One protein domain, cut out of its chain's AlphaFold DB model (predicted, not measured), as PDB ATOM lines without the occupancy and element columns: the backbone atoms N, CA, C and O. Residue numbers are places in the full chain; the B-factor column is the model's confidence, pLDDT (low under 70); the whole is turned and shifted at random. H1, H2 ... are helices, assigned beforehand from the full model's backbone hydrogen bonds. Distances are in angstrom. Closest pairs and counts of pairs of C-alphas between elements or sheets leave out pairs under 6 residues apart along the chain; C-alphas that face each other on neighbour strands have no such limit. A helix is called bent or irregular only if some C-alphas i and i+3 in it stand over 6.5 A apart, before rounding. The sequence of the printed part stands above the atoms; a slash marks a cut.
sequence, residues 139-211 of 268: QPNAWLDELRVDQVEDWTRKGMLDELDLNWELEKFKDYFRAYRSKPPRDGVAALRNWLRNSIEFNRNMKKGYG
ATOM      1  N   GLN A 139       4.313  21.519  38.455       55.62
ATOM      2  CA  GLN A 139       4.387  21.145  39.860       55.62
ATOM      3  C   GLN A 139       3.822  22.328  40.652       55.62
ATOM      4  O   GLN A 139       4.207  23.467  40.349       55.62
ATOM      5  N   PRO A 140       2.875  22.101  41.576       59.03
ATOM      6  CA  PRO A 140       2.417  23.172  42.435       59.03
ATOM      7  C   PRO A 140       3.663  23.723  43.123       59.03
ATOM      8  O   PRO A 140       4.432  22.985  43.740       59.03
ATOM      9  N   ASN A 141       3.932  25.007  42.909       70.19
ATOM     10  CA  ASN A 141       5.062  25.695  43.514       70.19
ATOM     11  C   ASN A 141       4.750  25.893  45.008       70.19
ATOM     12  O   ASN A 141       4.547  27.024  45.428       70.19
ATOM     13  N   ALA A 142       4.684  24.813  45.793       76.75
ATOM     14  CA  ALA A 142       4.319  24.844  47.212       76.75
ATOM     15  C   ALA A 142       5.217  25.811  48.009       76.75
ATOM     16  O   ALA A 142       4.742  26.569  48.846       76.75
ATOM     17  N   TRP A 143       6.493  25.903  47.618       83.19
ATOM     18  CA  TRP A 143       7.457  26.862  48.165       83.19
ATOM     19  C   TRP A 143       7.036  28.339  48.017       83.19
ATOM     20  O   TRP A 143       7.481  29.177  48.796       83.19
ATOM     21  N   LEU A 144       6.207  28.696  47.023       84.62
ATOM     22  CA  LEU A 144       5.671  30.058  46.893       84.62
ATOM     23  C   LEU A 144       4.630  30.343  47.969       84.62
ATOM     24  O   LEU A 144       4.538  31.472  48.439       84.62
ATOM     25  N   ASP A 145       3.836  29.347  48.342       83.81
ATOM     26  CA  ASP A 145       2.779  29.509  49.335       83.81
ATOM     27  C   ASP A 145       3.373  29.546  50.755       83.81
ATOM     28  O   ASP A 145       2.878  30.281  51.605       83.81
ATOM     29  N   GLU A 146       4.512  28.880  50.963       85.25
ATOM     30  CA  GLU A 146       5.308  28.913  52.200       85.25
ATOM     31  C   GLU A 146       6.053  30.238  52.440       85.25
ATOM     32  O   GLU A 146       6.408  30.542  53.581       85.25
ATOM     33  N   LEU A 147       6.290  31.043  51.395       85.00
ATOM     34  CA  LEU A 147       6.936  32.348  51.543       85.00
ATOM     35  C   LEU A 147       6.035  33.333  52.288       85.00
ATOM     36  O   LEU A 147       4.893  33.586  51.878       85.00
ATOM     37  N   ARG A 148       6.605  33.934  53.336       85.81
ATOM     38  CA  ARG A 148       5.965  34.930  54.203       85.81
ATOM     39  C   ARG A 148       6.798  36.201  54.292       85.81
ATOM     40  O   ARG A 148       8.021  36.162  54.151       85.81
ATOM     41  N   VAL A 149       6.126  37.318  54.560       82.38
ATOM     42  CA  VAL A 149       6.764  38.631  54.727       82.38
ATOM     43  C   VAL A 149       7.709  38.653  55.931       82.38
ATOM     44  O   VAL A 149       8.814  39.177  55.816       82.38
ATOM     45  N   ASP A 150       7.350  37.979  57.024       84.69
ATOM     46  CA  ASP A 150       8.131  37.919  58.270       84.69
ATOM     47  C   ASP A 150       9.586  37.451  58.043       84.69
ATOM     48  O   ASP A 150      10.513  37.860  58.735       84.69
ATOM     49  N   GLN A 151       9.832  36.633  57.012       82.56
ATOM     50  CA  GLN A 151      11.165  36.107  56.670       82.56
ATOM     51  C   GLN A 151      12.115  37.164  56.066       82.56
ATOM     52  O   GLN A 151      13.332  36.944  55.938       82.56
ATOM     53  N   VAL A 152      11.564  38.299  55.633       80.88
ATOM     54  CA  VAL A 152      12.291  39.411  55.004       80.88
ATOM     55  C   VAL A 152      12.069  40.751  55.709       80.88
ATOM     56  O   VAL A 152      12.739  41.722  55.357       80.88
ATOM     57  N   GLU A 153      11.218  40.794  56.732       76.38
ATOM     58  CA  GLU A 153      10.846  42.014  57.450       76.38
ATOM     59  C   GLU A 153      12.047  42.684  58.147       76.38
ATOM     60  O   GLU A 153      12.288  43.887  57.995       76.38
ATOM     61  N   ASP A 154      12.892  41.895  58.814       74.81
ATOM     62  CA  ASP A 154      14.122  42.387  59.454       74.81
ATOM     63  C   ASP A 154      15.114  42.987  58.450       74.81
ATOM     64  O   ASP A 154      15.894  43.890  58.769       74.81
ATOM     65  N   TRP A 155      15.093  42.493  57.210       72.56
ATOM     66  CA  TRP A 155      15.947  43.005  56.144       72.56
ATOM     67  C   TRP A 155      15.457  44.373  55.654       72.56
ATOM     68  O   TRP A 155      16.272  45.268  55.428       72.56
ATOM     69  N   THR A 156      14.140  44.561  55.554       64.56
ATOM     70  CA  THR A 156      13.527  45.831  55.136       64.56
ATOM     71  C   THR A 156      13.684  46.945  56.171       64.56
ATOM     72  O   THR A 156      13.925  48.092  55.796       64.56
ATOM     73  N   ARG A 157      13.691  46.615  57.472       64.69
ATOM     74  CA  ARG A 157      13.927  47.591  58.557       64.69
ATOM     75  C   ARG A 157      15.325  48.226  58.519       64.69
ATOM     76  O   ARG A 157      15.526  49.311  59.050       64.69
ATOM     77  N   LYS A 158      16.307  47.571  57.885       63.44
ATOM     78  CA  LYS A 158      17.725  47.976  57.911       63.44
ATOM     79  C   LYS A 158      18.160  48.867  56.737       63.44
ATOM     80  O   LYS A 158      19.317  49.278  56.708       63.44
ATOM     81  N   GLY A 159      17.291  49.151  55.758       60.69
ATOM     82  CA  GLY A 159      17.743  49.731  54.485       60.69
ATOM     83  C   GLY A 159      16.710  50.417  53.587       60.69
ATOM     84  O   GLY A 159      16.974  50.508  52.389       60.69
ATOM     85  N   MET A 160      15.615  50.961  54.137       56.34
ATOM     86  CA  MET A 160      14.402  51.420  53.423       56.34
ATOM     87  C   MET A 160      13.478  50.234  53.067       56.34
ATOM     88  O   MET A 160      13.963  49.173  52.687       56.34
ATOM     89  N   LEU A 161      12.147  50.332  53.115       54.78
ATOM     90  CA  LEU A 161      11.267  51.477  52.886       54.78
ATOM     91  C   LEU A 161      10.037  51.414  53.798       54.78
ATOM     92  O   LEU A 161       9.315  50.421  53.766       54.78
ATOM     93  N   ASP A 162       9.693  52.542  54.411       58.00
ATOM     94  CA  ASP A 162       8.345  52.771  54.961       58.00
ATOM     95  C   ASP A 162       7.273  52.901  53.854       58.00
ATOM     96  O   ASP A 162       6.081  52.994  54.112       58.00
ATOM     97  N   GLU A 163       7.696  52.917  52.587       63.53
ATOM     98  CA  GLU A 163       6.857  53.150  51.406       63.53
ATOM     99  C   GLU A 163       6.545  51.881  50.592       63.53
ATOM    100  O   GLU A 163       5.850  51.962  49.572       63.53
ATOM    101  N   LEU A 164       7.119  50.727  50.957       73.44
ATOM    102  CA  LEU A 164       6.874  49.470  50.250       73.44
ATOM    103  C   LEU A 164       5.868  48.637  51.041       73.44
ATOM    104  O   LEU A 164       6.161  48.176  52.140       73.44
ATOM    105  N   ASP A 165       4.707  48.392  50.446       83.31
ATOM    106  CA  ASP A 165       3.789  47.378  50.949       83.31
ATOM    107  C   ASP A 165       4.369  45.986  50.649       83.31
ATOM    108  O   ASP A 165       4.369  45.514  49.507       83.31
ATOM    109  N   LEU A 166       4.913  45.344  51.683       84.81
ATOM    110  CA  LEU A 166       5.568  44.041  51.570       84.81
ATOM    111  C   LEU A 166       4.591  42.916  51.226       84.81
ATOM    112  O   LEU A 166       4.991  41.963  50.554       84.81
ATOM    113  N   ASN A 167       3.328  43.029  51.645       87.88
ATOM    114  CA  ASN A 167       2.301  42.047  51.306       87.88
ATOM    115  C   ASN A 167       1.996  42.120  49.810       87.88
ATOM    116  O   ASN A 167       2.023  41.099  49.120       87.88
ATOM    117  N   TRP A 168       1.818  43.333  49.288       89.00
ATOM    118  CA  TRP A 168       1.601  43.550  47.859       89.00
ATOM    119  C   TRP A 168       2.784  43.068  47.004       89.00
ATOM    120  O   TRP A 168       2.601  42.401  45.984       89.00
ATOM    121  N   GLU A 169       4.020  43.356  47.419       89.38
ATOM    122  CA  GLU A 169       5.219  42.900  46.703       89.38
ATOM    123  C   GLU A 169       5.370  41.380  46.715       89.38
ATOM    124  O   GLU A 169       5.773  40.784  45.711       89.38
ATOM    125  N   LEU A 170       5.021  40.736  47.830       89.94
ATOM    126  CA  LEU A 170       5.021  39.286  47.938       89.94
ATOM    127  C   LEU A 170       3.994  38.661  46.982       89.94
ATOM    128  O   LEU A 170       4.318  37.688  46.299       89.94
ATOM    129  N   GLU A 171       2.789  39.222  46.876       89.06
ATOM    130  CA  GLU A 171       1.793  38.764  45.901       89.06
ATOM    131  C   GLU A 171       2.303  38.899  44.464       89.06
ATOM    132  O   GLU A 171       2.268  37.932  43.699       89.06
ATOM    133  N   LYS A 172       2.884  40.052  44.102       89.50
ATOM    134  CA  LYS A 172       3.449  40.261  42.758       89.50
ATOM    135  C   LYS A 172       4.619  39.344  42.455       89.50
ATOM    136  O   LYS A 172       4.749  38.865  41.325       89.50
ATOM    137  N   PHE A 173       5.434  39.042  43.456       90.12
ATOM    138  CA  PHE A 173       6.474  38.034  43.342       90.12
ATOM    139  C   PHE A 173       5.880  36.644  43.053       90.12
ATOM    140  O   PHE A 173       6.333  35.967  42.123       90.12
ATOM    141  N   LYS A 174       4.842  36.223  43.794       89.56
ATOM    142  CA  LYS A 174       4.166  34.929  43.577       89.56
ATOM    143  C   LYS A 174       3.534  34.859  42.185       89.56
ATOM    144  O   LYS A 174       3.756  33.874  41.476       89.56
ATOM    145  N   ASP A 175       2.838  35.909  41.754       87.44
ATOM    146  CA  ASP A 175       2.241  36.016  40.416       87.44
ATOM    147  C   ASP A 175       3.296  35.893  39.312       87.44
ATOM    148  O   ASP A 175       3.160  35.083  38.389       87.44
ATOM    149  N   TYR A 176       4.396  36.646  39.433       87.81
ATOM    150  CA  TYR A 176       5.495  36.613  38.472       87.81
ATOM    151  C   TYR A 176       6.089  35.206  38.342       87.81
ATOM    152  O   TYR A 176       6.299  34.712  37.228       87.81
ATOM    153  N   PHE A 177       6.339  34.527  39.464       87.12
ATOM    154  CA  PHE A 177       6.894  33.178  39.425       87.12
ATOM    155  C   PHE A 177       5.894  32.154  38.877       87.12
ATOM    156  O   PHE A 177       6.292  31.316  38.071       87.12
ATOM    157  N   ARG A 178       4.599  32.249  39.209       84.19
ATOM    158  CA  ARG A 178       3.548  31.376  38.645       84.19
ATOM    159  C   ARG A 178       3.411  31.537  37.122       84.19
ATOM    160  O   ARG A 178       3.234  30.543  36.399       84.19
ATOM    161  N   ALA A 179       3.526  32.771  36.630       81.56
ATOM    162  CA  ALA A 179       3.380  33.103  35.218       81.56
ATOM    163  C   ALA A 179       4.626  32.749  34.386       81.56
ATOM    164  O   ALA A 179       4.508  32.075  33.359       81.56
ATOM    165  N   TYR A 180       5.817  33.151  34.838       79.19
ATOM    166  CA  TYR A 180       7.013  33.203  33.986       79.19
ATOM    167  C   TYR A 180       8.129  32.227  34.373       79.19
ATOM    168  O   TYR A 180       9.006  31.950  33.550       79.19
ATOM    169  N   ARG A 181       8.133  31.676  35.594       73.56
ATOM    170  CA  ARG A 181       9.201  30.781  36.072       73.56
ATOM    171  C   ARG A 181       8.670  29.368  36.292       73.56
ATOM    172  O   ARG A 181       7.826  29.109  37.136       73.56
ATOM    173  N   SER A 182       9.224  28.414  35.552       69.44
ATOM    174  CA  SER A 182       8.909  26.989  35.723       69.44
ATOM    175  C   SER A 182       9.776  26.288  36.767       69.44
ATOM    176  O   SER A 182       9.458  25.168  37.155       69.44
ATOM    177  N   LYS A 183      10.885  26.908  37.190       79.81
ATOM    178  CA  LYS A 183      11.839  26.317  38.131       79.81
ATOM    179  C   LYS A 183      11.873  27.108  39.439       79.81
ATOM    180  O   LYS A 183      12.032  28.334  39.366       79.81
ATOM    181  N   PRO A 184      11.780  26.428  40.596       80.38
ATOM    182  CA  PRO A 184      11.983  27.068  41.885       80.38
ATOM    183  C   PRO A 184      13.429  27.579  41.998       80.38
ATOM    184  O   PRO A 184      14.356  26.935  41.489       80.38
ATOM    185  N   PRO A 185      13.653  28.742  42.628       84.25
ATOM    186  CA  PRO A 185      14.982  29.151  43.046       84.25
ATOM    187  C   PRO A 185      15.498  28.204  44.139       84.25
ATOM    188  O   PRO A 185      14.724  27.567  44.845       84.25
ATOM    189  N   ARG A 186      16.826  28.133  44.291       83.88
ATOM    190  CA  ARG A 186      17.469  27.341  45.355       83.88
ATOM    191  C   ARG A 186      17.112  27.849  46.757       83.88
ATOM    192  O   ARG A 186      17.091  27.067  47.695       83.88
ATOM    193  N   ASP A 187      16.852  29.146  46.867       87.00
ATOM    194  CA  ASP A 187      16.424  29.824  48.084       87.00
ATOM    195  C   ASP A 187      15.348  30.854  47.704       87.00
ATOM    196  O   ASP A 187      15.615  31.820  46.978       87.00
ATOM    197  N   GLY A 188      14.114  30.605  48.147       85.62
ATOM    198  CA  GLY A 188      12.965  31.472  47.890       85.62
ATOM    199  C   GLY A 188      13.060  32.813  48.614       85.62
ATOM    200  O   GLY A 188      12.690  33.838  48.043       85.62
ATOM    201  N   VAL A 189      13.623  32.829  49.825       87.50
ATOM    202  CA  VAL A 189      13.767  34.042  50.641       87.50
ATOM    203  C   VAL A 189      14.828  34.948  50.028       87.50
ATOM    204  O   VAL A 189      14.611  36.151  49.878       87.50
ATOM    205  N   ALA A 190      15.956  34.390  49.582       87.50
ATOM    206  CA  ALA A 190      16.962  35.159  48.852       87.50
ATOM    207  C   ALA A 190      16.417  35.719  47.526       87.50
ATOM    208  O   ALA A 190      16.717  36.861  47.165       87.50
ATOM    209  N   ALA A 191      15.590  34.946  46.813       89.12
ATOM    210  CA  ALA A 191      14.933  35.412  45.595       89.12
ATOM    211  C   ALA A 191      13.962  36.571  45.872       89.12
ATOM    212  O   ALA A 191      13.982  37.556  45.130       89.12
ATOM    213  N   LEU A 192      13.181  36.491  46.953       89.12
ATOM    214  CA  LEU A 192      12.293  37.563  47.400       89.12
ATOM    215  C   LEU A 192      13.082  38.815  47.812       89.12
ATOM    216  O   LEU A 192      12.767  39.911  47.367       89.12
ATOM    217  N   ARG A 193      14.184  38.676  48.560       87.94
ATOM    218  CA  ARG A 193      15.066  39.814  48.893       87.94
ATOM    219  C   ARG A 193      15.614  40.499  47.643       87.94
ATOM    220  O   ARG A 193      15.683  41.723  47.588       87.94
ATOM    221  N   ASN A 194      16.003  39.725  46.632       88.19
ATOM    222  CA  ASN A 194      16.488  40.281  45.371       88.19
ATOM    223  C   ASN A 194      15.374  40.972  44.570       88.19
ATOM    224  O   ASN A 194      15.613  42.009  43.958       88.19
ATOM    225  N   TRP A 195      14.159  40.418  44.590       90.50
ATOM    226  CA  TRP A 195      12.977  41.068  44.025       90.50
ATOM    227  C   TRP A 195      12.717  42.422  44.682       90.50
ATOM    228  O   TRP A 195      12.611  43.429  43.984       90.50
ATOM    229  N   LEU A 196      12.702  42.452  46.017       87.56
ATOM    230  CA  LEU A 196      12.494  43.674  46.783       87.56
ATOM    231  C   LEU A 196      13.563  44.711  46.433       87.56
ATOM    232  O   LEU A 196      13.200  45.802  46.022       87.56
ATOM    233  N   ARG A 197      14.861  44.370  46.437       85.75
ATOM    234  CA  ARG A 197      15.930  45.299  45.994       85.75
ATOM    235  C   ARG A 197      15.637  45.948  44.641       85.75
ATOM    236  O   ARG A 197      15.752  47.163  44.515       85.75
ATOM    237  N   ASN A 198      15.199  45.160  43.660       85.69
ATOM    238  CA  ASN A 198      14.869  45.679  42.335       85.69
ATOM    239  C   ASN A 198      13.641  46.602  42.356       85.69
ATOM    240  O   ASN A 198      13.654  47.629  41.681       85.69
ATOM    241  N   SER A 199      12.595  46.270  43.125       83.44
ATOM    242  CA  SER A 199      11.412  47.136  43.274       83.44
ATOM    243  C   SER A 199      11.775  48.474  43.929       83.44
ATOM    244  O   SER A 199      11.354  49.545  43.490       83.44
ATOM    245  N   ILE A 200      12.650  48.435  44.931       81.56
ATOM    246  CA  ILE A 200      13.166  49.612  45.633       81.56
ATOM    247  C   ILE A 200      13.955  50.519  44.689       81.56
ATOM    248  O   ILE A 200      13.725  51.730  44.641       81.56
ATOM    249  N   GLU A 201      14.880  49.942  43.926       81.12
ATOM    250  CA  GLU A 201      15.655  50.670  42.923       81.12
ATOM    251  C   GLU A 201      14.751  51.253  41.836       81.12
ATOM    252  O   GLU A 201      14.905  52.417  41.465       81.12
ATOM    253  N   PHE A 202      13.760  50.489  41.376       79.62
ATOM    254  CA  PHE A 202      12.780  50.947  40.400       79.62
ATOM    255  C   PHE A 202      11.964  52.136  40.918       79.62
ATOM    256  O   PHE A 202      11.875  53.156  40.235       79.62
ATOM    257  N   ASN A 203      11.438  52.065  42.143       75.88
ATOM    258  CA  ASN A 203      10.694  53.165  42.757       75.88
ATOM    259  C   ASN A 203      11.570  54.403  42.966       75.88
ATOM    260  O   ASN A 203      11.144  55.519  42.669       75.88
ATOM    261  N   ARG A 204      12.820  54.226  43.411       77.38
ATOM    262  CA  ARG A 204      13.795  55.322  43.519       77.38
ATOM    263  C   ARG A 204      14.074  55.971  42.165       77.38
ATOM    264  O   ARG A 204      14.161  57.194  42.089       77.38
ATOM    265  N   ASN A 205      14.184  55.182  41.101       73.19
ATOM    266  CA  ASN A 205      14.423  55.687  39.749       73.19
ATOM    267  C   ASN A 205      13.189  56.393  39.167       73.19
ATOM    268  O   ASN A 205      13.333  57.428  38.514       73.19
ATOM    269  N   MET A 206      11.983  55.896  39.462       67.56
ATOM    270  CA  MET A 206      10.719  56.551  39.108       67.56
ATOM    271  C   MET A 206      10.554  57.894  39.823       67.56
ATOM    272  O   MET A 206      10.236  58.894  39.183       67.56
ATOM    273  N   LYS A 207      10.865  57.959  41.123       65.88
ATOM    274  CA  LYS A 207      10.858  59.214  41.896       65.88
ATOM    275  C   LYS A 207      11.872  60.238  41.390       65.88
ATOM    276  O   LYS A 207      11.615  61.433  41.446       65.88
ATOM    277  N   LYS A 208      13.007  59.777  40.862       64.00
ATOM    278  CA  LYS A 208      14.037  60.629  40.246       64.00
ATOM    279  C   LYS A 208      13.692  61.084  38.818       64.00
ATOM    280  O   LYS A 208      14.530  61.703  38.175       64.00
ATOM    281  N   GLY A 209      12.493  60.787  38.307       54.28
ATOM    282  CA  GLY A 209      12.034  61.280  37.004       54.28
ATOM    283  C   GLY A 209      12.659  60.581  35.790       54.28
ATOM    284  O   GLY A 209      12.480  61.042  34.666       54.28
ATOM    285  N   TYR A 210      13.342  59.444  35.977       49.56
ATOM    286  CA  TYR A 210      13.913  58.660  34.871       49.56
ATOM    287  C   TYR A 210      12.886  57.764  34.155       49.56
ATOM    288  O   TYR A 210      13.239  57.017  33.245       49.56
ATOM    289  N   GLY A 211      11.606  57.856  34.526       47.97
ATOM    290  CA  GLY A 211      10.497  57.188  33.856       47.97
ATOM    291  C   GLY A 211       9.522  58.197  33.267       47.97
ATOM    292  O   GLY A 211       8.505  58.507  33.880       47.97
TER     293      GLY A 211
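Overview. This is residues 139 to 211 of the 268 residues of an uncharacterized protein of Candidatus Jidaibacter acanthamoeba (UniProt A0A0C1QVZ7). The long helix H4 makes the spine of this model, and H3 crosses it nearly at a right angle, on residues 192 to 196. The short, irregular helix H2 packs on H4 at residues 189 to 193, and the small helix H1 sits by the first residue of H4 and by H3, while residues 204 to 209, of which 204 to 207 belong to H4, stick out freely. The printed part has 73 residues with four named helices, in the order H1, H2, H3, H4, and no named strand, so its class is all helix. It is compact, with a radius of gyration of the C-alphas of 12.9 A, and only just elongated, spanning 41 by 27 by 19 A.

Along the chain. Find C-alpha 188 at (12.965, 31.472, 47.890); from there H4, residues 188 to 207, runs 28.5 A to C-alpha 207 at (10.858, 59.214, 41.896). H3, residues 166 to 180, is 20.7 A long. H2, residues 150 to 156, measures 10.1 A and is irregular: C-alphas 151 and 154 are 7.5 A apart. Look for H1, residues 142 to 146, 6.5 A long, from C-alpha 142 at (4.319, 24.844, 47.212).

Arrangement. H3 touches H4 with residues 169 to 173 alone; the closest C-alphas, of Phe 173 and Leu 192, are 7.1 A apart, and the lines are only just about perpendicular at 72 degrees. H2 touches H4, the same way at a steep tilt of 40 degrees, closest at the C-alphas of Val 152 and Arg 193, 6.7 A. H2 and H3 are near each other. H1 is close but not clearly touching H3, closest at the C-alphas of Leu 144 and Lys 174, 6.1 A. In H1, H3 and H4 every O i to N i+4 pair is within hydrogen-bond range; H2 has 1 of 3, and 2 of 4 O i to N i+3 pairs.

Size, cuts and confidence. The farthest C-alphas, of Gln 139 and Gly 209, are 41.0 A apart. The printed part has no cut and no long link. Confidence is under 70 at residues 139 to 140, 156 to 163, 182 and 206 to 211.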